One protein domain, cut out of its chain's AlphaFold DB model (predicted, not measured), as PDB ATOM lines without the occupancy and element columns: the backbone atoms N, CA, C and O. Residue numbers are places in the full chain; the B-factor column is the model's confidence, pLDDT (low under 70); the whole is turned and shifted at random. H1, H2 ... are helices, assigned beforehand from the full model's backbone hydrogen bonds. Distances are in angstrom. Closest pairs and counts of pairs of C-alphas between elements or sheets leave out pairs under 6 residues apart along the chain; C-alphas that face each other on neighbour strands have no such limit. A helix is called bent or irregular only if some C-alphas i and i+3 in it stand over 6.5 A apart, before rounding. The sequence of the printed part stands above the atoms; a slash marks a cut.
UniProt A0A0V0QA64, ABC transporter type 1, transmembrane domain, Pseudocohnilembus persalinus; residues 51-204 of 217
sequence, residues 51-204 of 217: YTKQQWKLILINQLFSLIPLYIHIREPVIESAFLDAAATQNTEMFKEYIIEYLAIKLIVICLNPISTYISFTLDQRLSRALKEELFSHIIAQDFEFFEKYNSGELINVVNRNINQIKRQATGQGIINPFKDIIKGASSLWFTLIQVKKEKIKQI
ATOM      1  N   TYR A  51     112.410 170.164 154.121       66.94
ATOM      2  CA  TYR A  51     113.488 171.105 153.785       66.94
ATOM      3  C   TYR A  51     114.501 170.498 152.810       66.94
ATOM      4  O   TYR A  51     114.974 171.180 151.899       66.94
ATOM      5  N   THR A  52     114.766 169.190 152.922       69.69
ATOM      6  CA  THR A  52     115.547 168.441 151.926       69.69
ATOM      7  C   THR A  52     114.866 168.485 150.557       69.69
ATOM      8  O   THR A  52     115.520 168.752 149.549       69.69
ATOM      9  N   LYS A  53     113.539 168.310 150.506       70.56
ATOM     10  CA  LYS A  53     112.743 168.383 149.271       70.56
ATOM     11  C   LYS A  53     112.700 169.791 148.672       70.56
ATOM     12  O   LYS A  53     112.488 169.916 147.473       70.56
ATOM     13  N   GLN A  54     112.926 170.851 149.441       77.56
ATOM     14  CA  GLN A  54     112.971 172.210 148.891       77.56
ATOM     15  C   GLN A  54     114.290 172.501 148.155       77.56
ATOM     16  O   GLN A  54     114.291 173.235 147.169       77.56
ATOM     17  N   GLN A  55     115.406 171.900 148.586       80.31
ATOM     18  CA  GLN A  55     116.745 172.142 148.019       80.31
ATOM     19  C   GLN A  55     117.355 170.910 147.316       80.31
ATOM     20  O   GLN A  55     118.541 170.915 146.986       80.31
ATOM     21  N   TRP A  56     116.564 169.867 147.034       79.12
ATOM     22  CA  TRP A  56     117.045 168.579 146.499       79.12
ATOM     23  C   TRP A  56     117.875 168.697 145.213       79.12
ATOM     24  O   TRP A  56     118.845 167.962 145.046       79.12
ATOM     25  N   LYS A  57     117.545 169.651 144.329       85.69
ATOM     26  CA  LYS A  57     118.302 169.897 143.091       85.69
ATOM     27  C   LYS A  57     119.742 170.320 143.385       85.69
ATOM     28  O   LYS A  57     120.669 169.776 142.802       85.69
ATOM     29  N   LEU A  58     119.932 171.250 144.322       82.75
ATOM     30  CA  LEU A  58     121.260 171.713 144.732       82.75
ATOM     31  C   LEU A  58     122.033 170.620 145.474       82.75
ATOM     32  O   LEU A  58     123.239 170.497 145.274       82.75
ATOM     33  N   ILE A  59     121.342 169.796 146.270       84.12
ATOM     34  CA  ILE A  59     121.943 168.623 146.918       84.12
ATOM     35  C   ILE A  59     122.464 167.651 145.856       84.12
ATOM     36  O   ILE A  59     123.633 167.280 145.912       84.12
ATOM     37  N   LEU A  60     121.643 167.274 144.869       84.62
ATOM     38  CA  LEU A  60     122.055 166.356 143.804       84.62
ATOM     39  C   LEU A  60     123.202 166.912 142.965       84.62
ATOM     40  O   LEU A  60     124.171 166.195 142.734       84.62
ATOM     41  N   ILE A  61     123.129 168.182 142.558       87.25
ATOM     42  CA  ILE A  61     124.210 168.837 141.809       87.25
ATOM     43  C   ILE A  61     125.507 168.786 142.619       87.25
ATOM     44  O   ILE A  61     126.531 168.344 142.104       87.25
ATOM     45  N   ASN A  62     125.468 169.155 143.901       86.00
ATOM     46  CA  ASN A  62     126.650 169.093 144.752       86.00
ATOM     47  C   ASN A  62     127.220 167.670 144.852       86.00
ATOM     48  O   ASN A  62     128.432 167.481 144.774       86.00
ATOM     49  N   GLN A  63     126.352 166.659 144.986       85.50
ATOM     50  CA  GLN A  63     126.810 165.274 145.038       85.50
ATOM     51  C   GLN A  63     127.447 164.834 143.720       85.50
ATOM     52  O   GLN A  63     128.533 164.265 143.763       85.50
ATOM     53  N   LEU A  64     126.861 165.169 142.570       87.31
ATOM     54  CA  LEU A  64     127.444 164.868 141.259       87.31
ATOM     55  C   LEU A  64     128.831 165.498 141.088       87.31
ATOM     56  O   LEU A  64     129.778 164.801 140.729       87.31
ATOM     57  N   PHE A  65     128.981 166.780 141.429       86.44
ATOM     58  CA  PHE A  65     130.280 167.460 141.370       86.44
ATOM     59  C   PHE A  65     131.315 166.824 142.297       86.44
ATOM     60  O   PHE A  65     132.488 166.731 141.950       86.44
ATOM     61  N   SER A  66     130.884 166.327 143.454       82.81
ATOM     62  CA  SER A  66     131.780 165.688 144.415       82.81
ATOM     63  C   SER A  66     132.190 164.247 144.058       82.81
ATOM     64  O   SER A  66     133.105 163.712 144.685       82.81
ATOM     65  N   LEU A  67     131.546 163.606 143.071       86.56
ATOM     66  CA  LEU A  67     131.927 162.264 142.603       86.56
ATOM     67  C   LEU A  67     133.177 162.291 141.715       86.56
ATOM     68  O   LEU A  67     133.961 161.345 141.749       86.56
ATOM     69  N   ILE A  68     133.397 163.375 140.965       87.12
ATOM     70  CA  ILE A  68     134.553 163.496 140.063       87.12
ATOM     71  C   ILE A  68     135.875 163.488 140.860       87.12
ATOM     72  O   ILE A  68     136.727 162.646 140.574       87.12
ATOM     73  N   PRO A  69     136.051 164.311 141.919       85.75
ATOM     74  CA  PRO A  69     137.238 164.228 142.767       85.75
ATOM     75  C   PRO A  69     137.380 162.876 143.471       85.75
ATOM     76  O   PRO A  69     138.494 162.406 143.671       85.75
ATOM     77  N   LEU A  70     136.268 162.228 143.845       87.00
ATOM     78  CA  LEU A  70     136.308 160.905 144.474       87.00
ATOM     79  C   LEU A  70     136.906 159.850 143.533       87.00
ATOM     80  O   LEU A  70     137.757 159.077 143.963       87.00
ATOM     81  N   TYR A  71     136.501 159.844 142.261       88.00
ATOM     82  CA  TYR A  71     137.072 158.954 141.249       88.00
ATOM     83  C   TYR A  71     138.578 159.181 141.071       88.00
ATOM     84  O   TYR A  71     139.355 158.228 141.018       88.00
ATOM     85  N   ILE A  72     138.996 160.447 141.031       87.62
ATOM     86  CA  ILE A  72     140.407 160.814 140.889       87.62
ATOM     87  C   ILE A  72     141.223 160.349 142.101       87.62
ATOM     88  O   ILE A  72     142.274 159.740 141.924       87.62
ATOM     89  N   HIS A  73     140.714 160.541 143.319       85.31
ATOM     90  CA  HIS A  73     141.368 160.058 144.541       85.31
ATOM     91  C   HIS A  73     141.540 158.535 144.581       85.31
ATOM     92  O   HIS A  73     142.517 158.037 145.127       85.31
ATOM     93  N   ILE A  74     140.608 157.775 144.001       87.75
ATOM     94  CA  ILE A  74     140.748 156.314 143.893       87.75
ATOM     95  C   ILE A  74     141.910 155.948 142.953       87.75
ATOM     96  O   ILE A  74     142.610 154.965 143.191       87.75
ATOM     97  N   ARG A  75     142.136 156.741 141.896       83.88
ATOM     98  CA  ARG A  75     143.210 156.522 140.913       83.88
ATOM     99  C   ARG A  75     144.577 157.057 141.328       83.88
ATOM    100  O   ARG A  75     145.575 156.566 140.809       83.88
ATOM    101  N   GLU A  76     144.624 158.029 142.230       84.62
ATOM    102  CA  GLU A  76     145.847 158.688 142.714       84.62
ATOM    103  C   GLU A  76     147.008 157.713 142.988       84.62
ATOM    104  O   GLU A  76     148.066 157.889 142.383       84.62
ATOM    105  N   PRO A  77     146.816 156.628 143.767       85.50
ATOM    106  CA  PRO A  77     147.908 155.714 144.092       85.50
ATOM    107  C   PRO A  77     148.476 154.997 142.858       85.50
ATOM    108  O   PRO A  77     149.681 154.785 142.749       85.50
ATOM    109  N   VAL A  78     147.621 154.656 141.886       83.50
ATOM    110  CA  VAL A  78     148.038 153.980 140.646       83.50
ATOM    111  C   VAL A  78     148.952 154.882 139.825       83.50
ATOM    112  O   VAL A  78     150.000 154.429 139.362       83.50
ATOM    113  N   ILE A  79     148.584 156.157 139.690       83.00
ATOM    114  CA  ILE A  79     149.379 157.144 138.953       83.00
ATOM    115  C   ILE A  79     150.716 157.375 139.669       83.00
ATOM    116  O   ILE A  79     151.760 157.391 139.021       83.00
ATOM    117  N   GLU A  80     150.709 157.455 141.002       82.81
ATOM    118  CA  GLU A  80     151.933 157.583 141.799       82.81
ATOM    119  C   GLU A  80     152.871 156.379 141.625       82.81
ATOM    120  O   GLU A  80     154.078 156.569 141.470       82.81
ATOM    121  N   SER A  81     152.362 155.141 141.548       82.75
ATOM    122  CA  SER A  81     153.241 154.006 141.215       82.75
ATOM    123  C   SER A  81     153.764 154.021 139.791       82.75
ATOM    124  O   SER A  81     154.914 153.650 139.586       82.75
ATOM    125  N   ALA A  82     152.953 154.426 138.811       82.00
ATOM    126  CA  ALA A  82     153.409 154.510 137.426       82.00
ATOM    127  C   ALA A  82     154.538 155.545 137.295       82.00
ATOM    128  O   ALA A  82     155.540 155.295 136.628       82.00
ATOM    129  N   PHE A  83     154.416 156.659 138.019       81.06
ATOM    130  CA  PHE A  83     155.456 157.670 138.147       81.06
ATOM    131  C   PHE A  83     156.753 157.108 138.759       81.06
ATOM    132  O   PHE A  83     157.836 157.334 138.215       81.06
ATOM    133  N   LEU A  84     156.661 156.337 139.849       82.62
ATOM    134  CA  LEU A  84     157.823 155.699 140.483       82.62
ATOM    135  C   LEU A  84     158.480 154.635 139.583       82.62
ATOM    136  O   LEU A  84     159.707 154.592 139.484       82.62
ATOM    137  N   ASP A  85     157.684 153.818 138.888       83.06
ATOM    138  CA  ASP A  85     158.169 152.794 137.952       83.06
ATOM    139  C   ASP A  85     158.876 153.441 136.735       83.06
ATOM    140  O   ASP A  85     159.941 152.981 136.302       83.06
ATOM    141  N   ALA A  86     158.339 154.547 136.206       83.12
ATOM    142  CA  ALA A  86     158.959 155.312 135.120       83.12
ATOM    143  C   ALA A  86     160.278 155.979 135.555       83.12
ATOM    144  O   ALA A  86     161.255 155.976 134.804       83.12
ATOM    145  N   ALA A  87     160.344 156.489 136.791       81.31
ATOM    146  CA  ALA A  87     161.579 157.032 137.355       81.31
ATOM    147  C   ALA A  87     162.660 155.948 137.518       81.31
ATOM    148  O   ALA A  87     163.823 156.169 137.177       81.31
ATOM    149  N   ALA A  88     162.277 154.759 137.993       82.25
ATOM    150  CA  ALA A  88     163.200 153.649 138.221       82.25
ATOM    151  C   ALA A  88     163.782 153.070 136.920       82.25
ATOM    152  O   ALA A  88     164.917 152.597 136.904       82.25
ATOM    153  N   THR A  89     163.023 153.118 135.823       82.31
ATOM    154  CA  THR A  89     163.449 152.627 134.500       82.31
ATOM    155  C   THR A  89     164.285 153.635 133.707       82.31
ATOM    156  O   THR A  89     164.727 153.311 132.608       82.31
ATOM    157  N   GLN A  90     164.524 154.841 134.246       79.38
ATOM    158  CA  GLN A  90     165.238 155.952 133.591       79.38
ATOM    159  C   GLN A  90     164.676 156.345 132.208       79.38
ATOM    160  O   GLN A  90     165.340 157.035 131.431       79.38
ATOM    161  N   ASN A  91     163.437 155.956 131.895       80.69
ATOM    162  CA  ASN A  91     162.779 156.336 130.653       80.69
ATOM    163  C   ASN A  91     162.209 157.756 130.791       80.69
ATOM    164  O   ASN A  91     161.103 157.967 131.290       80.69
ATOM    165  N   THR A  92     163.000 158.740 130.362       81.81
ATOM    166  CA  THR A  92     162.678 160.168 130.496       81.81
ATOM    167  C   THR A  92     161.459 160.615 129.691       81.81
ATOM    168  O   THR A  92     160.832 161.605 130.066       81.81
ATOM    169  N   GLU A  93     161.104 159.910 128.618       84.38
ATOM    170  CA  GLU A  93     159.934 160.228 127.797       84.38
ATOM    171  C   GLU A  93     158.645 159.804 128.507       84.38
ATOM    172  O   GLU A  93     157.816 160.660 128.821       84.38
ATOM    173  N   MET A  94     158.549 158.533 128.919       79.75
ATOM    174  CA  MET A  94     157.398 158.050 129.700       79.75
ATOM    175  C   MET A  94     157.246 158.795 131.029       79.75
ATOM    176  O   MET A  94     156.137 159.087 131.471       79.75
ATOM    177  N   PHE A  95     158.359 159.161 131.669       81.12
ATOM    178  CA  PHE A  95     158.326 159.941 132.903       81.12
ATOM    179  C   PHE A  95     157.672 161.321 132.714       81.12
ATOM    180  O   PHE A  95     156.865 161.742 133.545       81.12
ATOM    181  N   LYS A  96     157.975 162.021 131.611       86.38
ATOM    182  CA  LYS A  96     157.355 163.318 131.293       86.38
ATOM    183  C   LYS A  96     155.864 163.179 131.002       86.38
ATOM    184  O   LYS A  96     155.092 164.006 131.485       86.38
ATOM    185  N   GLU A  97     155.459 162.154 130.255       87.25
ATOM    186  CA  GLU A  97     154.046 161.895 129.950       87.25
ATOM    187  C   GLU A  97     153.221 161.709 131.230       87.25
ATOM    188  O   GLU A  97     152.219 162.402 131.420       87.25
ATOM    189  N   TYR A  98     153.695 160.876 132.165       85.62
ATOM    190  CA  TYR A  98     153.008 160.660 133.442       85.62
ATOM    191  C   TYR A  98     152.957 161.909 134.328       85.62
ATOM    192  O   TYR A  98     151.956 162.132 135.011       85.62
ATOM    193  N   ILE A  99     153.994 162.756 134.312       86.25
ATOM    194  CA  ILE A  99     153.966 164.043 135.026       86.25
ATOM    195  C   ILE A  99     152.881 164.955 134.461       86.25
ATOM    196  O   ILE A  99     152.134 165.560 135.231       86.25
ATOM    197  N   ILE A 100     152.800 165.079 133.136       88.69
ATOM    198  CA  ILE A 100     151.820 165.953 132.483       88.69
ATOM    199  C   ILE A 100     150.402 165.447 132.764       88.69
ATOM    200  O   ILE A 100     149.540 166.244 133.134       88.69
ATOM    201  N   GLU A 101     150.172 164.134 132.659       87.06
ATOM    202  CA  GLU A 101     148.884 163.517 132.991       87.06
ATOM    203  C   GLU A 101     148.501 163.776 134.457       87.06
ATOM    204  O   GLU A 101     147.395 164.248 134.741       87.06
ATOM    205  N   TYR A 102     149.428 163.549 135.394       86.25
ATOM    206  CA  TYR A 102     149.204 163.802 136.819       86.25
ATOM    207  C   TYR A 102     148.878 165.273 137.091       86.25
ATOM    208  O   TYR A 102     147.914 165.579 137.798       86.25
ATOM    209  N   LEU A 103     149.645 166.194 136.503       89.62
ATOM    210  CA  LEU A 103     149.448 167.630 136.673       89.62
ATOM    211  C   LEU A 103     148.088 168.071 136.119       89.62
ATOM    212  O   LEU A 103     147.371 168.817 136.788       89.62
ATOM    213  N   ALA A 104     147.699 167.576 134.940       90.56
ATOM    214  CA  ALA A 104     146.408 167.875 134.327       90.56
ATOM    215  C   ALA A 104     145.240 167.407 135.210       90.56
ATOM    216  O   ALA A 104     144.307 168.168 135.476       90.56
ATOM    217  N   ILE A 105     145.318 166.183 135.740       88.94
ATOM    218  CA  ILE A 105     144.304 165.629 136.646       88.94
ATOM    219  C   ILE A 105     144.224 166.441 137.947       88.94
ATOM    220  O   ILE A 105     143.129 166.763 138.416       88.94
ATOM    221  N   LYS A 106     145.367 166.822 138.530       88.69
ATOM    222  CA  LYS A 106     145.406 167.649 139.746       88.69
ATOM    223  C   LYS A 106     144.818 169.034 139.525       88.69
ATOM    224  O   LYS A 106     144.071 169.508 140.380       88.69
ATOM    225  N   LEU A 107     145.097 169.649 138.379       92.00
ATOM    226  CA  LEU A 107     144.520 170.935 138.003       92.00
ATOM    227  C   LEU A 107     142.985 170.857 137.992       92.00
ATOM    228  O   LEU A 107     142.317 171.697 138.592       92.00
ATOM    229  N   ILE A 108     142.428 169.795 137.402       90.38
ATOM    230  CA  ILE A 108     140.979 169.551 137.358       90.38
ATOM    231  C   ILE A 108     140.386 169.454 138.773       90.38
ATOM    232  O   ILE A 108     139.363 170.080 139.056       90.38
ATOM    233  N   VAL A 109     141.033 168.722 139.688       88.81
ATOM    234  CA  VAL A 109     140.582 168.614 141.091       88.81
ATOM    235  C   VAL A 109     140.623 169.966 141.800       88.81
ATOM    236  O   VAL A 109     139.668 170.322 142.493       88.81
ATOM    237  N   ILE A 110     141.703 170.728 141.614       90.19
ATOM    238  CA  ILE A 110     141.872 172.063 142.204       90.19
ATOM    239  C   ILE A 110     140.786 173.022 141.708       90.19
ATOM    240  O   ILE A 110     140.311 173.839 142.489       90.19
ATOM    241  N   CYS A 111     140.341 172.904 140.455       90.94
ATOM    242  CA  CYS A 111     139.244 173.714 139.927       90.94
ATOM    243  C   CYS A 111     137.860 173.253 140.422       90.94
ATOM    244  O   CYS A 111     137.006 174.085 140.727       90.94
ATOM    245  N   LEU A 112     137.620 171.942 140.521       88.25
ATOM    246  CA  LEU A 112     136.308 171.385 140.882       88.25
ATOM    247  C   LEU A 112     135.992 171.472 142.380       88.25
ATOM    248  O   LEU A 112     134.839 171.714 142.749       88.25
ATOM    249  N   ASN A 113     136.989 171.284 143.248       87.25
ATOM    250  CA  ASN A 113     136.778 171.283 144.698       87.25
ATOM    251  C   ASN A 113     136.177 172.606 145.212       87.25
ATOM    252  O   ASN A 113     135.145 172.544 145.880       87.25
ATOM    253  N   PRO A 114     136.712 173.795 144.865       90.50
ATOM    254  CA  PRO A 114     136.133 175.074 145.270       90.50
ATOM    255  C   PRO A 114     134.684 175.249 144.819       90.50
ATOM    256  O   PRO A 114     133.875 175.783 145.574       90.50
ATOM    257  N   ILE A 115     134.328 174.760 143.625       90.19
ATOM    258  CA  ILE A 115     132.955 174.824 143.107       90.19
ATOM    259  C   ILE A 115     132.024 173.992 143.995       90.19
ATOM    260  O   ILE A 115     130.995 174.492 144.455       90.19
ATOM    261  N   SER A 116     132.394 172.745 144.303       86.69
ATOM    262  CA  SER A 116     131.601 171.898 145.205       86.69
ATOM    263  C   SER A 116     131.525 172.484 146.620       86.69
ATOM    264  O   SER A 116     130.453 172.485 147.238       86.69
ATOM    265  N   THR A 117     132.618 173.058 147.127       87.44
ATOM    266  CA  THR A 117     132.640 173.743 148.426       87.44
ATOM    267  C   THR A 117     131.711 174.952 148.434       87.44
ATOM    268  O   THR A 117     130.937 175.119 149.376       87.44
ATOM    269  N   TYR A 118     131.716 175.763 147.378       91.00
ATOM    270  CA  TYR A 118     130.853 176.933 147.251       91.00
ATOM    271  C   TYR A 118     129.366 176.555 147.204       91.00
ATOM    272  O   TYR A 118     128.544 177.155 147.905       91.00
ATOM    273  N   ILE A 119     129.013 175.518 146.435       88.81
ATOM    274  CA  ILE A 119     127.640 174.997 146.378       88.81
ATOM    275  C   ILE A 119     127.222 174.473 147.757       88.81
ATOM    276  O   ILE A 119     126.134 174.797 148.237       88.81
ATOM    277  N   SER A 120     128.098 173.712 148.421       85.56
ATOM    278  CA  SER A 120     127.863 173.182 149.771       85.56
ATOM    279  C   SER A 120     127.634 174.294 150.793       85.56
ATOM    280  O   SER A 120     126.692 174.218 151.580       85.56
ATOM    281  N   PHE A 121     128.460 175.340 150.763       88.31
ATOM    282  CA  PHE A 121     128.338 176.491 151.652       88.31
ATOM    283  C   PHE A 121     127.032 177.248 151.411       88.31
ATOM    284  O   PHE A 121     126.289 177.531 152.349       88.31
ATOM    285  N   THR A 122     126.706 177.522 150.148       89.31
ATOM    286  CA  THR A 122     125.459 178.203 149.777       89.31
ATOM    287  C   THR A 122     124.237 177.424 150.258       89.31
ATOM    288  O   THR A 122     123.279 178.007 150.768       89.31
ATOM    289  N   LEU A 123     124.273 176.099 150.126       86.94
ATOM    290  CA  LEU A 123     123.211 175.229 150.604       86.94
ATOM    291  C   LEU A 123     123.087 175.254 152.136       86.94
ATOM    292  O   LEU A 123     121.972 175.379 152.645       86.94
ATOM    293  N   ASP A 124     124.207 175.202 152.863       85.81
ATOM    294  CA  ASP A 124     124.216 175.286 154.328       85.81
ATOM    295  C   ASP A 124     123.612 176.607 154.829       85.81
ATOM    296  O   ASP A 124     122.784 176.606 155.744       85.81
ATOM    297  N   GLN A 125     123.947 177.725 154.177       88.69
ATOM    298  CA  GLN A 125     123.406 179.042 154.520       88.69
ATOM    299  C   GLN A 125     121.904 179.141 154.247       88.69
ATOM    300  O   GLN A 125     121.150 179.595 155.108       88.69
ATOM    301  N   ARG A 126     121.440 178.679 153.078       88.00
ATOM    302  CA  ARG A 126     120.009 178.692 152.727       88.00
ATOM    303  C   ARG A 126     119.182 177.863 153.700       88.00
ATOM    304  O   ARG A 126     118.142 178.323 154.164       88.00
ATOM    305  N   LEU A 127     119.663 176.667 154.036       86.06
ATOM    306  CA  LEU A 127     118.982 175.791 154.978       86.06
ATOM    307  C   LEU A 127     119.010 176.371 156.397       86.06
ATOM    308  O   LEU A 127     117.994 176.357 157.086       86.06
ATOM    309  N   SER A 128     120.142 176.948 156.814       86.69
ATOM    310  CA  SER A 128     120.239 177.625 158.107       86.69
ATOM    311  C   SER A 128     119.280 178.799 158.212       86.69
ATOM    312  O   SER A 128     118.731 179.016 159.287       86.69
ATOM    313  N   ARG A 129     119.112 179.573 157.139       88.19
ATOM    314  CA  ARG A 129     118.216 180.725 157.121       88.19
ATOM    315  C   ARG A 129     116.763 180.289 157.266       88.19
ATOM    316  O   ARG A 129     116.105 180.755 158.185       88.19
ATOM    317  N   ALA A 130     116.315 179.343 156.441       85.56
ATOM    318  CA  ALA A 130     114.945 178.833 156.492       85.56
ATOM    319  C   ALA A 130     114.590 178.261 157.878       85.56
ATOM    320  O   ALA A 130     113.546 178.582 158.433       85.56
ATOM    321  N   LEU A 131     115.497 177.475 158.474       85.94
ATOM    322  CA  LEU A 131     115.284 176.901 159.805       85.94
ATOM    323  C   LEU A 131     115.272 177.964 160.913       85.94
ATOM    324  O   LEU A 131     114.479 177.863 161.845       85.94
ATOM    325  N   LYS A 132     116.140 178.982 160.830       87.06
ATOM    326  CA  LYS A 132     116.162 180.081 161.808       87.06
ATOM    327  C   LYS A 132     114.898 180.930 161.722       87.06
ATOM    328  O   LYS A 132     114.353 181.263 162.763       87.06
ATOM    329  N   GLU A 133     114.440 181.258 160.517       88.81
ATOM    330  CA  GLU A 133     113.223 182.055 160.303       88.81
ATOM    331  C   GLU A 133     111.990 181.354 160.892       88.81
ATOM    332  O   GLU A 133     111.228 181.973 161.634       88.81
ATOM    333  N   GLU A 134     111.831 180.054 160.641       85.56
ATOM    334  CA  GLU A 134     110.700 179.282 161.165       85.56
ATOM    335  C   GLU A 134     110.750 179.129 162.687       85.56
ATOM    336  O   GLU A 134     109.761 179.382 163.378       85.56
ATOM    337  N   LEU A 135     111.917 178.778 163.230       85.19
ATOM    338  CA  LEU A 135     112.067 178.547 164.662       85.19
ATOM    339  C   LEU A 135     111.964 179.846 165.468       85.19
ATOM    340  O   LEU A 135     111.361 179.862 166.535       85.19
ATOM    341  N   PHE A 136     112.504 180.948 164.948       87.06
ATOM    342  CA  PHE A 136     112.388 182.257 165.582       87.06
ATOM    343  C   PHE A 136     110.944 182.764 165.578       87.06
ATOM    344  O   PHE A 136     110.466 183.241 166.606       87.06
ATOM    345  N   SER A 137     110.226 182.585 164.464       88.00
ATOM    346  CA  SER A 137     108.796 182.915 164.384       88.00
ATOM    347  C   SER A 137     107.980 182.111 165.399       88.00
ATOM    348  O   SER A 137     107.093 182.656 166.050       88.00
ATOM    349  N   HIS A 138     108.313 180.831 165.584       87.38
ATOM    350  CA  HIS A 138     107.660 179.976 166.572       87.38
ATOM    351  C   HIS A 138     107.966 180.379 168.021       87.38
ATOM    352  O   HIS A 138     107.072 180.326 168.862       87.38
ATOM    353  N   ILE A 139     109.207 180.792 168.312       86.31
ATOM    354  CA  ILE A 139     109.621 181.250 169.646       86.31
ATOM    355  C   ILE A 139     108.911 182.553 170.016       86.31
ATOM    356  O   ILE A 139     108.385 182.652 171.114       86.31
ATOM    357  N   ILE A 140     108.860 183.540 169.114       89.44
ATOM    358  CA  ILE A 140     108.200 184.830 169.390       89.44
ATOM    359  C   ILE A 140     106.694 184.666 169.623       89.44
ATOM    360  O   ILE A 140     106.106 185.441 170.367       89.44
ATOM    361  N   ALA A 141     106.075 183.663 169.001       91.69
ATOM    362  CA  ALA A 141     104.661 183.366 169.185       91.69
ATOM    363  C   ALA A 141     104.338 182.667 170.523       91.69
ATOM    364  O   ALA A 141     103.161 182.416 170.783       91.69
ATOM    365  N   GLN A 142     105.341 182.322 171.343       90.56
ATOM    366  CA  GLN A 142     105.116 181.724 172.661       90.56
ATOM    367  C   GLN A 142     104.611 182.751 173.677       90.56
ATOM    368  O   GLN A 142     104.760 183.964 173.521       90.56
ATOM    369  N   ASP A 143     104.004 182.237 174.735       92.06
ATOM    370  CA  ASP A 143     103.493 183.001 175.858       92.06
ATOM    371  C   ASP A 143     104.610 183.537 176.767       92.06
ATOM    372  O   ASP A 143     105.770 183.130 176.715       92.06
ATOM    373  N   PHE A 144     104.255 184.492 177.623       87.31
ATOM    374  CA  PHE A 144     105.212 185.132 178.523       87.31
ATOM    375  C   PHE A 144     105.838 184.140 179.523       87.31
ATOM    376  O   PHE A 144     107.028 184.248 179.817       87.31
ATOM    377  N   GLU A 145     105.083 183.127 179.967       88.69
ATOM    378  CA  GLU A 145     105.559 182.082 180.888       88.69
ATOM    379  C   GLU A 145     106.737 181.284 180.297       88.69
ATOM    380  O   GLU A 145     107.698 180.944 180.996       88.69
ATOM    381  N   PHE A 146     106.735 181.057 178.979       85.06
ATOM    382  CA  PHE A 146     107.855 180.437 178.274       85.06
ATOM    383  C   PHE A 146     109.151 181.253 178.407       85.06
ATOM    384  O   PHE A 146     110.223 180.690 178.653       85.06
ATOM    385  N   PHE A 147     109.064 182.579 178.282       85.88
ATOM    386  CA  PHE A 147     110.221 183.473 178.375       85.88
ATOM    387  C   PHE A 147     110.720 183.679 179.809       85.88
ATOM    388  O   PHE A 147     111.907 183.948 180.000       85.88
ATOM    389  N   GLU A 148     109.865 183.507 180.819       87.62
ATOM    390  CA  GLU A 148     110.298 183.477 182.222       87.62
ATOM    391  C   GLU A 148     111.055 182.185 182.558       87.62
ATOM    392  O   GLU A 148     112.030 182.198 183.315       87.62
ATOM    393  N   LYS A 149     110.637 181.059 181.969       86.12
ATOM    394  CA  LYS A 149     111.216 179.739 182.239       86.12
ATOM    395  C   LYS A 149     112.567 179.509 181.556       86.12
ATOM    396  O   LYS A 149     113.418 178.816 182.120       86.12
ATOM    397  N   TYR A 150     112.770 180.057 180.357       82.75
ATOM    398  CA  TYR A 150     113.958 179.804 179.538       82.75
ATOM    399  C   TYR A 150     114.734 181.089 179.231       82.75
ATOM    400  O   TYR A 150     114.212 182.041 178.660       82.75
ATOM    401  N   ASN A 151     116.034 181.096 179.539       84.56
ATOM    402  CA  ASN A 151     116.900 182.229 179.219       84.56
ATOM    403  C   ASN A 151     117.082 182.365 177.695       84.56
ATOM    404  O   ASN A 151     117.439 181.400 177.015       84.56
ATOM    405  N   SER A 152     116.915 183.577 177.165       82.31
ATOM    406  CA  SER A 152     117.043 183.877 175.732       82.31
ATOM    407  C   SER A 152     118.393 183.461 175.127       82.31
ATOM    408  O   SER A 152     118.438 182.933 174.015       82.31
ATOM    409  N   GLY A 153     119.498 183.615 175.862       82.56
ATOM    410  CA  GLY A 153     120.822 183.167 175.422       82.56
ATOM    411  C   GLY A 153     120.948 181.642 175.357       82.56
ATOM    412  O   GLY A 153     121.626 181.101 174.483       82.56
ATOM    413  N   GLU A 154     120.262 180.929 176.247       80.56
ATOM    414  CA  GLU A 154     120.224 179.467 176.258       80.56
ATOM    415  C   GLU A 154     119.373 178.921 175.106       80.56
ATOM    416  O   GLU A 154     119.826 178.042 174.369       80.56
ATOM    417  N   LEU A 155     118.210 179.533 174.871       82.00
ATOM    418  CA  LEU A 155     117.342 179.281 173.720       82.00
ATOM    419  C   LEU A 155     118.102 179.399 172.398       82.00
ATOM    420  O   LEU A 155     118.084 178.471 171.595       82.00
ATOM    421  N   ILE A 156     118.840 180.493 172.193       83.31
ATOM    422  CA  ILE A 156     119.637 180.703 170.974       83.31
ATOM    423  C   ILE A 156     120.689 179.599 170.793       83.31
ATOM    424  O   ILE A 156     120.919 179.127 169.675       83.31
ATOM    425  N   ASN A 157     121.325 179.153 171.877       81.69
ATOM    426  CA  ASN A 157     122.324 178.088 171.817       81.69
ATOM    427  C   ASN A 157     121.707 176.729 171.464       81.69
ATOM    428  O   ASN A 157     122.274 175.994 170.649       81.69
ATOM    429  N   VAL A 158     120.552 176.395 172.042       80.31
ATOM    430  CA  VAL A 158     119.804 175.166 171.727       80.31
ATOM    431  C   VAL A 158     119.314 175.195 170.279       80.31
ATOM    432  O   VAL A 158     119.553 174.249 169.528       80.31
ATOM    433  N   VAL A 159     118.743 176.320 169.847       82.25
ATOM    434  CA  VAL A 159     118.324 176.586 168.464       82.25
ATOM    435  C   VAL A 159     119.476 176.343 167.491       82.25
ATOM    436  O   VAL A 159     119.366 175.512 166.591       82.25
ATOM    437  N   ASN A 160     120.614 177.015 167.680       83.06
ATOM    438  CA  ASN A 160     121.753 176.890 166.772       83.06
ATOM    439  C   ASN A 160     122.302 175.456 166.725       83.06
ATOM    440  O   ASN A 160     122.651 174.959 165.649       83.06
ATOM    441  N   ARG A 161     122.354 174.770 167.872       81.56
ATOM    442  CA  ARG A 161     122.799 173.373 167.958       81.56
ATOM    443  C   ARG A 161     121.871 172.444 167.177       81.56
ATOM    444  O   ARG A 161     122.354 171.668 166.350       81.56
ATOM    445  N   ASN A 162     120.565 172.565 167.389       81.12
ATOM    446  CA  ASN A 162     119.558 171.725 166.747       81.12
ATOM    447  C   ASN A 162     119.502 171.978 165.237       81.12
ATOM    448  O   ASN A 162     119.503 171.030 164.454       81.12
ATOM    449  N   ILE A 163     119.581 173.241 164.809       84.31
ATOM    450  CA  ILE A 163     119.663 173.605 163.390       84.31
ATOM    451  C   ILE A 163     120.893 172.966 162.744       84.31
ATOM    452  O   ILE A 163     120.776 172.336 161.697       84.31
ATOM    453  N   ASN A 164     122.070 173.054 163.367       81.31
ATOM    454  CA  ASN A 164     123.280 172.438 162.818       81.31
ATOM    455  C   ASN A 164     123.169 170.909 162.700       81.31
ATOM    456  O   ASN A 164     123.643 170.336 161.716       81.31
ATOM    457  N   GLN A 165     122.516 170.242 163.656       78.06
ATOM    458  CA  GLN A 165     122.253 168.805 163.573       78.06
ATOM    459  C   GLN A 165     121.298 168.463 162.421       78.06
ATOM    460  O   GLN A 165     121.609 167.579 161.619       78.06
ATOM    461  N   ILE A 166     120.189 169.200 162.289       80.19
ATOM    462  CA  ILE A 166     119.209 169.009 161.211       80.19
ATOM    463  C   ILE A 166     119.863 169.257 159.850       80.19
ATOM    464  O   ILE A 166     119.713 168.432 158.955       80.19
ATOM    465  N   LYS A 167     120.665 170.318 159.692       81.62
ATOM    466  CA  LYS A 167     121.384 170.614 158.440       81.62
ATOM    467  C   LYS A 167     122.290 169.471 157.995       81.62
ATOM    468  O   LYS A 167     122.246 169.063 156.829       81.62
ATOM    469  N   ARG A 168     123.094 168.932 158.920       77.00
ATOM    470  CA  ARG A 168     124.020 167.822 158.632       77.00
ATOM    471  C   ARG A 168     123.287 166.560 158.185       77.00
ATOM    472  O   ARG A 168     123.794 165.850 157.316       77.00
ATOM    473  N   GLN A 169     122.117 166.296 158.765       76.25
ATOM    474  CA  GLN A 169     121.270 165.159 158.406       76.25
ATOM    475  C   GLN A 169     120.528 165.395 157.083       76.25
ATOM    476  O   GLN A 169     120.611 164.566 156.183       76.25
ATOM    477  N   ALA A 170     119.881 166.550 156.924       73.12
ATOM    478  CA  ALA A 170     119.073 166.912 155.759       73.12
ATOM    479  C   ALA A 170     119.889 167.013 154.463       73.12
ATOM    480  O   ALA A 170     119.384 166.681 153.392       73.12
ATOM    481  N   THR A 171     121.150 167.441 154.558       74.25
ATOM    482  CA  THR A 171     122.071 167.502 153.411       74.25
ATOM    483  C   THR A 171     122.711 166.140 153.106       74.25
ATOM    484  O   THR A 171     123.387 165.974 152.094       74.25
ATOM    485  N   GLY A 172     122.575 165.165 154.010       73.69
ATOM    486  CA  GLY A 172     123.273 163.883 153.934       73.69
ATOM    487  C   GLY A 172     124.788 163.978 154.151       73.69
ATOM    488  O   GLY A 172     125.448 162.947 154.211       73.69
ATOM    489  N   GLN A 173     125.363 165.177 154.322       72.25
ATOM    490  CA  GLN A 173     126.807 165.375 154.530       72.25
ATOM    491  C   GLN A 173     127.338 164.624 155.753       72.25
ATOM    492  O   GLN A 173     128.469 164.145 155.726       72.25
ATOM    493  N   GLY A 174     126.521 164.475 156.802       71.44
ATOM    494  CA  GLY A 174     126.885 163.688 157.982       71.44
ATOM    495  C   GLY A 174     127.124 162.200 157.699       71.44
ATOM    496  O   GLY A 174     127.798 161.555 158.490       71.44
ATOM    497  N   ILE A 175     126.601 161.672 156.588       76.31
ATOM    498  CA  ILE A 175     126.733 160.266 156.179       76.31
ATOM    499  C   ILE A 175     127.680 160.152 154.979       76.31
ATOM    500  O   ILE A 175     128.574 159.312 154.956       76.31
ATOM    501  N   ILE A 176     127.513 161.032 153.992       81.88
ATOM    502  CA  ILE A 176     128.200 160.956 152.704       81.88
ATOM    503  C   ILE A 176     129.697 161.252 152.829       81.88
ATOM    504  O   ILE A 176     130.491 160.572 152.185       81.88
ATOM    505  N   ASN A 177     130.102 162.246 153.627       83.88
ATOM    506  CA  ASN A 177     131.524 162.589 153.744       83.88
ATOM    507  C   ASN A 177     132.320 161.465 154.429       83.88
ATOM    508  O   ASN A 177     133.254 160.972 153.801       83.88
ATOM    509  N   PRO A 178     131.903 160.949 155.606       86.38
ATOM    510  CA  PRO A 178     132.557 159.784 156.202       86.38
ATOM    511  C   PRO A 178     132.597 158.575 155.264       86.38
ATOM    512  O   PRO A 178     133.599 157.874 155.195       86.38
ATOM    513  N   PHE A 179     131.527 158.341 154.500       87.75
ATOM    514  CA  PHE A 179     131.484 157.255 153.525       87.75
ATOM    515  C   PHE A 179     132.519 157.429 152.401       87.75
ATOM    516  O   PHE A 179     133.229 156.482 152.064       87.75
ATOM    517  N   LYS A 180     132.656 158.642 151.849       85.25
ATOM    518  CA  LYS A 180     133.706 158.968 150.869       85.25
ATOM    519  C   LYS A 180     135.097 158.757 151.454       85.25
ATOM    520  O   LYS A 180     135.950 158.202 150.770       85.25
ATOM    521  N   ASP A 181     135.314 159.160 152.699       88.00
ATOM    522  CA  ASP A 181     136.609 159.015 153.367       88.00
ATOM    523  C   ASP A 181     136.962 157.539 153.597       88.00
ATOM    524  O   ASP A 181     138.100 157.133 153.357       88.00
ATOM    525  N   ILE A 182     135.973 156.703 153.939       92.12
ATOM    526  CA  ILE A 182     136.137 155.244 154.018       92.12
ATOM    527  C   ILE A 182     136.513 154.662 152.654       92.12
ATOM    528  O   ILE A 182     137.445 153.865 152.576       92.12
ATOM    529  N   ILE A 183     135.835 155.064 151.572       89.50
ATOM    530  CA  ILE A 183     136.158 154.592 150.215       89.50
ATOM    531  C   ILE A 183     137.591 154.969 149.836       89.50
ATOM    532  O   ILE A 183     138.338 154.125 149.341       89.50
ATOM    533  N   LYS A 184     137.993 156.221 150.082       86.69
ATOM    534  CA  LYS A 184     139.354 156.694 149.795       86.69
ATOM    535  C   LYS A 184     140.396 155.904 150.588       86.69
ATOM    536  O   LYS A 184     141.368 155.422 150.009       86.69
ATOM    537  N   GLY A 185     140.167 155.712 151.888       87.88
ATOM    538  CA  GLY A 185     141.047 154.920 152.748       87.88
ATOM    539  C   GLY A 185     141.150 153.462 152.294       87.88
ATOM    540  O   GLY A 185     142.252 152.936 152.150       87.88
ATOM    541  N   ALA A 186     140.017 152.825 151.990       89.31
ATOM    542  CA  ALA A 186     139.975 151.454 151.487       89.31
ATOM    543  C   ALA A 186     140.722 151.308 150.153       89.31
ATOM    544  O   ALA A 186     141.483 150.358 149.989       89.31
ATOM    545  N   SER A 187     140.563 152.264 149.232       85.69
ATOM    546  CA  SER A 187     141.295 152.300 147.959       85.69
ATOM    547  C   SER A 187     142.808 152.376 148.169       85.69
ATOM    548  O   SER A 187     143.561 151.618 147.560       85.69
ATOM    549  N   SER A 188     143.258 153.250 149.073       85.31
ATOM    550  CA  SER A 188     144.679 153.387 149.402       85.31
ATOM    551  C   SER A 188     145.258 152.101 149.997       85.31
ATOM    552  O   SER A 188     146.345 151.689 149.601       85.31
ATOM    553  N   LEU A 189     144.536 151.442 150.908       88.88
ATOM    554  CA  LEU A 189     144.968 150.180 151.518       88.88
ATOM    555  C   LEU A 189     144.968 149.020 150.520       88.88
ATOM    556  O   LEU A 189     145.895 148.214 150.485       88.88
ATOM    557  N   TRP A 190     143.933 148.936 149.687       88.31
ATOM    558  CA  TRP A 190     143.860 147.948 148.617       88.31
ATOM    559  C   TRP A 190     145.067 148.064 147.684       88.31
ATOM    560  O   TRP A 190     145.701 147.065 147.336       88.31
ATOM    561  N   PHE A 191     145.426 149.294 147.326       85.88
ATOM    562  CA  PHE A 191     146.571 149.562 146.478       85.88
ATOM    563  C   PHE A 191     147.907 149.177 147.127       85.88
ATOM    564  O   PHE A 191     148.720 148.507 146.485       85.88
ATOM    565  N   THR A 192     148.142 149.539 148.393       84.00
ATOM    566  CA  THR A 192     149.398 149.184 149.076       84.00
ATOM    567  C   THR A 192     149.570 147.668 149.181       84.00
ATOM    568  O   THR A 192     150.668 147.162 148.955       84.00
ATOM    569  N   LEU A 193     148.489 146.915 149.413       87.56
ATOM    570  CA  LEU A 193     148.524 145.448 149.403       87.56
ATOM    571  C   LEU A 193     148.904 144.870 148.032       87.56
ATOM    572  O   LEU A 193     149.674 143.907 147.961       87.56
ATOM    573  N   ILE A 194     148.397 145.454 146.941       86.75
ATOM    574  CA  ILE A 194     148.763 145.047 145.578       86.75
ATOM    575  C   ILE A 194     150.247 145.308 145.312       86.75
ATOM    576  O   ILE A 194     150.929 144.414 144.805       86.75
ATOM    577  N   GLN A 195     150.760 146.485 145.680       80.88
ATOM    578  CA  GLN A 195     152.170 146.829 145.467       80.88
ATOM    579  C   GLN A 195     153.108 145.897 146.239       80.88
ATOM    580  O   GLN A 195     154.010 145.304 145.649       80.88
ATOM    581  N   VAL A 196     152.815 145.641 147.518       83.00
ATOM    582  CA  VAL A 196     153.593 144.695 148.337       83.00
ATOM    583  C   VAL A 196     153.597 143.291 147.721       83.00
ATOM    584  O   VAL A 196     154.616 142.596 147.740       83.00
ATOM    585  N   LYS A 197     152.472 142.844 147.147       84.56
ATOM    586  CA  LYS A 197     152.404 141.545 146.466       84.56
ATOM    587  C   LYS A 197     153.249 141.531 145.187       84.56
ATOM    588  O   LYS A 197     153.952 140.548 144.951       84.56
ATOM    589  N   LYS A 198     153.207 142.604 144.388       83.62
ATOM    590  CA  LYS A 198     153.994 142.761 143.149       83.62
ATOM    591  C   LYS A 198     155.499 142.700 143.442       83.62
ATOM    592  O   LYS A 198     156.212 141.946 142.781       83.62
ATOM    593  N   GLU A 199     155.965 143.401 144.475       80.00
ATOM    594  CA  GLU A 199     157.374 143.383 144.900       80.00
ATOM    595  C   GLU A 199     157.835 142.001 145.371       80.00
ATOM    596  O   GLU A 199     158.879 141.514 144.935       80.00
ATOM    597  N   LYS A 200     157.038 141.319 146.208       81.56
ATOM    598  CA  LYS A 200     157.367 139.960 146.672       81.56
ATOM    599  C   LYS A 200     157.480 138.967 145.519       81.56
ATOM    600  O   LYS A 200     158.391 138.143 145.518       81.56
ATOM    601  N   ILE A 201     156.579 139.042 144.536       81.38
ATOM    602  CA  ILE A 201     156.627 138.175 143.348       81.38
ATOM    603  C   ILE A 201     157.918 138.422 142.563       81.38
ATOM    604  O   ILE A 201     158.613 137.462 142.229       81.38
ATOM    605  N   LYS A 202     158.280 139.691 142.338       82.75
ATOM    606  CA  LYS A 202     159.521 140.062 141.646       82.75
ATOM    607  C   LYS A 202     160.759 139.524 142.376       82.75
ATOM    608  O   LYS A 202     161.595 138.872 141.762       82.75
ATOM    609  N   GLN A 203     160.817 139.673 143.701       84.31
ATOM    610  CA  GLN A 203     161.931 139.173 144.516       84.31
ATOM    611  C   GLN A 203     162.067 137.639 144.477       84.31
ATOM    612  O   GLN A 203     163.180 137.111 144.432       84.31
ATOM    613  N   ILE A 204     160.949 136.902 144.497       82.81
ATOM    614  CA  ILE A 204     160.958 135.435 144.378       82.81
ATOM    615  C   ILE A 204     161.448 135.016 142.986       82.81
ATOM    616  O   ILE A 204     162.223 134.066 142.865       82.81
TER     617      ILE A 204
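AT A GLANCE: This is residues 51 to 204 of the 217 residues of the protein "ABC transporter type 1, transmembrane domain" of Pseudocohnilembus persalinus (UniProt A0A0V0QA64). A long rod built on a helical hairpin: H1 and H2 run side by side, then the chain turns round at H3, H4 slants back over the later part of H2, and H5 runs along part of H1 until residues 196 to 204 stick out free. The printed part has 154 residues with five named helices, H1 to H5 in order, and no named strand; its class is all helix. It is extended, with a radius of gyration of the C-alphas of 24.2 A and spans of 81 by 31 by 25 A.

IN THESE COORDINATES: Find C-alpha 51 at (113.488, 171.105, 153.785); from there H1, residues 51 to 88, runs 54.9 A, with a kink of 55 degrees near residue 58. It is irregular: C-alphas 54 and 57 are 8.2 A apart. H2, residues 92 to 140, starts at C-alpha 92, (162.678, 160.168, 130.496), and covers 71.3 A. Next come H3, residues 144 to 149, and H4, residues 152 to 170, 26.3 A long. H5, residues 173 to 204, runs 46.5 A to C-alpha 204 at (160.958, 135.435, 144.378).

HOW THE PARTS SIT: H1 and H2, a hairpin, touch at a shallow tilt of 22 degrees, opposite ways; their closest C-alphas, Ala 86 and Phe 95, are 5.2 A apart. Residues 70 to 78 of H1 alone touch H5, closest at the C-alphas of Ile 74 and Ser 187, 5.7 A. Residues 124 to 135 of H2 alone touch H4, closest at the C-alphas of Leu 131 and Ile 163, 6.5 A, at a steep tilt of 45 degrees. H2 and H5 are apart. H3 and H4 meet only through their link. Every O i to N i+4 pair is within hydrogen-bond range in H3 and H4; in H1 27 of 34 are, in H2 43 of 45, in H5 27 of 28.

THE WHOLE: The two C-alphas farthest apart, Phe 144 and Ile 204, are 82.1 A from each other. The printed part has no cut, and its four links are tight. Look for low confidence at residues 51 to 52, under 70; the mean pLDDT of the printed part is 84.5.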